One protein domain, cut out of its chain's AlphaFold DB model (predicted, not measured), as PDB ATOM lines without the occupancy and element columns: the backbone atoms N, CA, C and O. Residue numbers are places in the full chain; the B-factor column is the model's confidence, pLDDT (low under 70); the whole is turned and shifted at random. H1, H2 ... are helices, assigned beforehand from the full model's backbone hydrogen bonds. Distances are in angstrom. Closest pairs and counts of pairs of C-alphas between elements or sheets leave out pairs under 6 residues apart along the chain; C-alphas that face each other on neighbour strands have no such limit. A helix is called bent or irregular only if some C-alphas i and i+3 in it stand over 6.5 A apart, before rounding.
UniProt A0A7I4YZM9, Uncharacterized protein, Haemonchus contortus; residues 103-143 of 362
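Overview. This is residues 103 to 143 of the 362 residues of an uncharacterized protein of Haemonchus contortus (UniProt A0A7I4YZM9). Two helices make a flat, open V: the long helix H1 is one arm, the shorter H2 folds back from its end as the other, and a tight turn lies at the corner. The arms come near each other by that corner, and their far parts, residues 103 to 118 of H1 and residues 136 to 143, of which 136 to 142 belong to H2, stick out free. The printed part has 41 residues, with two named helices, H1 then H2, and no named strand; the class is all helix. The whole is loose, with a radius of gyration of the C-alphas of 12.8 A and spans of 38 by 27 by 7 A.

Along the chain. H1, residues 103 to 125, is the longest helix and measures 32.5 A from first to last C-alpha, from C-alpha 103 at (164.514, 141.293, 157.033) to C-alpha 125 at (155.175, 110.580, 162.357). H2, residues 128 to 142, measures 23.2 A and ends with C-alpha 142 at (142.891, 126.860, 148.746). Neither helix is bent or irregular.

Arrangement. H1 and H2 are close but not clearly touching, with 2 pairs of C-alphas within 8 A. Their closest C-alphas, those of Arg 123 and Tyr 131, are 6.2 A apart. They run opposite ways at a steep tilt of 38 degrees, and their centres are 17.6 A apart. In H1 every O i to N i+4 pair is within hydrogen-bond range; in H2 5 of 11 are, beside 9 of 12 O i to N i+3 pairs.

Size, cuts and confidence. The two C-alphas farthest apart, those of Glu 103 and Glu 129, are 38.7 A apart. The printed part has no cut, and the link from H1 to H2, 2 residues, is tight. The mean pLDDT of the printed part is 82.5; residues 135 to 143 are under 70.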
ATOM      1  N   GLU A 103     165.296 141.801 155.901       85.50
ATOM      2  CA  GLU A 103     164.514 141.293 157.033       85.50
ATOM      3  C   GLU A 103     163.281 140.507 156.593       85.50
ATOM      4  O   GLU A 103     163.018 139.430 157.132       85.50
ATOM      5  N   ARG A 104     162.526 141.013 155.611       87.25
ATOM      6  CA  ARG A 104     161.345 140.325 155.076       87.25
ATOM      7  C   ARG A 104     161.717 138.978 154.454       87.25
ATOM      8  O   ARG A 104     161.027 137.991 154.695       87.25
ATOM      9  N   ILE A 105     162.821 138.920 153.709       90.94
ATOM     10  CA  ILE A 105     163.364 137.686 153.129       90.94
ATOM     11  C   ILE A 105     163.828 136.736 154.233       90.94
ATOM     12  O   ILE A 105     163.459 135.567 154.197       90.94
ATOM     13  N   ARG A 106     164.551 137.212 155.258       92.88
ATOM     14  CA  ARG A 106     164.942 136.387 156.418       92.88
ATOM     15  C   ARG A 106     163.724 135.794 157.127       92.88
ATOM     16  O   ARG A 106     163.688 134.581 157.310       92.88
ATOM     17  N   ARG A 107     162.705 136.608 157.437       93.25
ATOM     18  CA  ARG A 107     161.438 136.149 158.040       93.25
ATOM     19  C   ARG A 107     160.742 135.099 157.167       93.25
ATOM     20  O   ARG A 107     160.341 134.054 157.673       93.25
ATOM     21  N   ARG A 108     160.659 135.326 155.850       95.56
ATOM     22  CA  ARG A 108     160.051 134.367 154.915       95.56
ATOM     23  C   ARG A 108     160.861 133.072 154.792       95.56
ATOM     24  O   ARG A 108     160.270 132.003 154.715       95.56
ATOM     25  N   LEU A 109     162.192 133.134 154.821       96.56
ATOM     26  CA  LEU A 109     163.054 131.948 154.824       96.56
ATOM     27  C   LEU A 109     162.930 131.153 156.131       96.56
ATOM     28  O   LEU A 109     162.900 129.926 156.076       96.56
ATOM     29  N   THR A 110     162.795 131.813 157.288       96.00
ATOM     30  CA  THR A 110     162.503 131.125 158.559       96.00
ATOM     31  C   THR A 110     161.107 130.500 158.576       96.00
ATOM     32  O   THR A 110     160.935 129.403 159.095       96.00
ATOM     33  N   GLU A 111     160.114 131.145 157.963       96.19
ATOM     34  CA  GLU A 111     158.768 130.583 157.809       96.19
ATOM     35  C   GLU A 111     158.781 129.339 156.903       96.19
ATOM     36  O   GLU A 111     158.264 128.292 157.286       96.19
ATOM     37  N   ILE A 112     159.440 129.417 155.739       96.06
ATOM     38  CA  ILE A 112     159.595 128.290 154.808       96.06
ATOM     39  C   ILE A 112     160.370 127.141 155.468       96.06
ATOM     40  O   ILE A 112     159.990 125.982 155.313       96.06
ATOM     41  N   SER A 113     161.430 127.419 156.235       95.38
ATOM     42  CA  SER A 113     162.168 126.361 156.938       95.38
ATOM     43  C   SER A 113     161.333 125.709 158.047       95.38
ATOM     44  O   SER A 113     161.421 124.495 158.231       95.38
ATOM     45  N   GLY A 114     160.458 126.471 158.716       96.06
ATOM     46  CA  GLY A 114     159.444 125.954 159.637       96.06
ATOM     47  C   GLY A 114     158.399 125.073 158.943       96.06
ATOM     48  O   GLY A 114     158.127 123.968 159.407       96.06
ATOM     49  N   GLN A 115     157.878 125.502 157.789       95.25
ATOM     50  CA  GLN A 115     156.955 124.715 156.960       95.25
ATOM     51  C   GLN A 115     157.598 123.400 156.498       95.25
ATOM     52  O   GLN A 115     157.010 122.334 156.659       95.25
ATOM     53  N   LEU A 116     158.835 123.443 155.993       94.88
ATOM     54  CA  LEU A 116     159.580 122.249 155.582       94.88
ATOM     55  C   LEU A 116     159.886 121.315 156.760       94.88
ATOM     56  O   LEU A 116     159.833 120.096 156.594       94.88
ATOM     57  N   ARG A 117     160.171 121.858 157.951       93.69
ATOM     58  CA  ARG A 117     160.329 121.065 159.177       93.69
ATOM     59  C   ARG A 117     159.017 120.377 159.559       93.69
ATOM     60  O   ARG A 117     159.030 119.167 159.738       93.69
ATOM     61  N   SER A 118     157.897 121.096 159.567       90.56
ATOM     62  CA  SER A 118     156.569 120.534 159.853       90.56
ATOM     63  C   SER A 118     156.152 119.454 158.838       90.56
ATOM     64  O   SER A 118     155.663 118.395 159.225       90.56
ATOM     65  N   ILE A 119     156.430 119.647 157.542       90.19
ATOM     66  CA  ILE A 119     156.210 118.625 156.497       90.19
ATOM     67  C   ILE A 119     157.099 117.391 156.729       90.19
ATOM     68  O   ILE A 119     156.681 116.261 156.486       90.19
ATOM     69  N   ARG A 120     158.331 117.578 157.218       91.31
ATOM     70  CA  ARG A 120     159.234 116.469 157.557       91.31
ATOM     71  C   ARG A 120     158.775 115.716 158.804       91.31
ATOM     72  O   ARG A 120     158.799 114.493 158.792       91.31
ATOM     73  N   GLU A 121     158.361 116.424 159.847       90.56
ATOM     74  CA  GLU A 121     157.849 115.852 161.098       90.56
ATOM     75  C   GLU A 121     156.545 115.083 160.856       90.56
ATOM     76  O   GLU A 121     156.435 113.932 161.264       90.56
ATOM     77  N   THR A 122     155.598 115.651 160.103       87.06
ATOM     78  CA  THR A 122     154.380 114.931 159.688       87.06
ATOM     79  C   THR A 122     154.707 113.703 158.836       87.06
ATOM     80  O   THR A 122     154.196 112.628 159.125       87.06
ATOM     81  N   ARG A 123     155.624 113.794 157.861       85.31
ATOM     82  CA  ARG A 123     156.072 112.614 157.096       85.31
ATOM     83  C   ARG A 123     156.712 111.528 157.975       85.31
ATOM     84  O   ARG A 123     156.574 110.355 157.656       85.31
ATOM     85  N   LEU A 124     157.456 111.897 159.019       88.56
ATOM     86  CA  LEU A 124     158.128 110.936 159.905       88.56
ATOM     87  C   LEU A 124     157.178 110.304 160.934       88.56
ATOM     88  O   LEU A 124     157.425 109.179 161.357       88.56
ATOM     89  N   ASN A 125     156.114 111.013 161.321       87.69
ATOM     90  CA  ASN A 125     155.175 110.580 162.357       87.69
ATOM     91  C   ASN A 125     153.910 109.888 161.809       87.69
ATOM     92  O   ASN A 125     153.174 109.291 162.591       87.69
ATOM     93  N   LEU A 126     153.628 109.980 160.504       88.06
ATOM     94  CA  LEU A 126     152.483 109.332 159.852       88.06
ATOM     95  C   LEU A 126     152.926 108.127 159.009       88.06
ATOM     96  O   LEU A 126     154.010 108.123 158.424       88.06
ATOM     97  N   SER A 127     152.046 107.129 158.876       84.38
ATOM     98  CA  SER A 127     152.190 106.087 157.854       84.38
ATOM     99  C   SER A 127     152.142 106.703 156.450       84.38
ATOM    100  O   SER A 127     151.533 107.756 156.243       84.38
ATOM    101  N   THR A 128     152.736 106.040 155.454       81.31
ATOM    102  CA  THR A 128     152.743 106.521 154.061       81.31
ATOM    103  C   THR A 128     151.326 106.766 153.528       81.31
ATOM    104  O   THR A 128     151.099 107.761 152.842       81.31
ATOM    105  N   GLU A 129     150.363 105.908 153.875       83.81
ATOM    106  CA  GLU A 129     148.959 106.061 153.470       83.81
ATOM    107  C   GLU A 129     148.282 107.263 154.146       83.81
ATOM    108  O   GLU A 129     147.616 108.056 153.477       83.81
ATOM    109  N   ASP A 130     148.506 107.456 155.448       81.81
ATOM    110  CA  ASP A 130     147.943 108.578 156.208       81.81
ATOM    111  C   ASP A 130     148.550 109.915 155.768       81.81
ATOM    112  O   ASP A 130     147.841 110.911 155.627       81.81
ATOM    113  N   TYR A 131     149.853 109.938 155.468       84.81
ATOM    114  CA  TYR A 131     150.524 111.108 154.905       84.81
ATOM    115  C   TYR A 131     149.925 111.494 153.543       84.81
ATOM    116  O   TYR A 131     149.634 112.672 153.321       84.81
ATOM    117  N   LEU A 132     149.664 110.524 152.657       81.19
ATOM    118  CA  LEU A 132     149.000 110.776 151.372       81.19
ATOM    119  C   LEU A 132     147.558 111.286 151.544       81.19
ATOM    120  O   LEU A 132     147.169 112.230 150.859       81.19
ATOM    121  N   ARG A 133     146.788 110.750 152.501       81.50
ATOM    122  CA  ARG A 133     145.450 111.272 152.844       81.50
ATOM    123  C   ARG A 133     145.512 112.696 153.405       81.50
ATOM    124  O   ARG A 133     144.682 113.529 153.051       81.50
ATOM    125  N   SER A 134     146.510 112.996 154.240       75.50
ATOM    126  CA  SER A 134     146.702 114.336 154.814       75.50
ATOM    127  C   SER A 134     147.068 115.385 153.756       75.50
ATOM    128  O   SER A 134     146.608 116.519 153.842       75.50
ATOM    129  N   LYS A 135     147.833 114.992 152.726       67.56
ATOM    130  CA  LYS A 135     148.205 115.832 151.578       67.56
ATOM    131  C   LYS A 135     146.999 116.321 150.779       67.56
ATOM    132  O   LYS A 135     146.894 117.520 150.567       67.56
ATOM    133  N   ILE A 136     146.088 115.418 150.414       63.28
ATOM    134  CA  ILE A 136     144.883 115.727 149.618       63.28
ATOM    135  C   ILE A 136     144.034 116.821 150.299       63.28
ATOM    136  O   ILE A 136     143.561 117.744 149.648       63.28
ATOM    137  N   ASN A 137     143.955 116.791 151.632       58.59
ATOM    138  CA  ASN A 137     143.226 117.768 152.453       58.59
ATOM    139  C   ASN A 137     143.893 119.170 152.522       58.59
ATOM    140  O   ASN A 137     143.337 120.106 153.095       58.59
ATOM    141  N   ILE A 138     145.116 119.333 151.994       60.38
ATOM    142  CA  ILE A 138     145.819 120.628 151.930       60.38
ATOM    143  C   ILE A 138     145.485 121.367 150.628       60.38
ATOM    144  O   ILE A 138     145.388 122.595 150.657       60.38
ATOM    145  N   GLU A 139     145.263 120.656 149.518       56.59
ATOM    146  CA  GLU A 139     144.757 121.256 148.276       56.59
ATOM    147  C   GLU A 139     143.375 121.915 148.500       56.59
ATOM    148  O   GLU A 139     143.184 123.072 148.115       56.59
ATOM    149  N   ASP A 140     142.468 121.261 149.239       55.44
ATOM    150  CA  ASP A 140     141.129 121.786 149.583       55.44
ATOM    151  C   ASP A 140     141.167 123.109 150.380       55.44
ATOM    152  O   ASP A 140     140.231 123.910 150.346       55.44
ATOM    153  N   ARG A 141     142.274 123.403 151.078       51.94
ATOM    154  CA  ARG A 141     142.432 124.634 151.877       51.94
ATOM    155  C   ARG A 141     142.600 125.899 151.017       51.94
ATOM    156  O   ARG A 141     142.497 127.006 151.549       51.94
ATOM    157  N   TYR A 142     142.833 125.756 149.712       53.72
ATOM    158  CA  TYR A 142     142.891 126.860 148.746       53.72
ATOM    159  C   TYR A 142     141.665 126.918 147.823       53.72
ATOM    160  O   TYR A 142     141.668 127.674 146.845       53.72
ATOM    161  N   ASP A 143     140.610 126.154 148.123       55.31
ATOM    162  CA  ASP A 143     139.449 126.062 147.252       55.31
ATOM    163  C   ASP A 143     138.643 127.372 147.211       55.31
ATOM    164  O   ASP A 143     137.876 127.727 148.112       55.31
TER     165      ASP A 143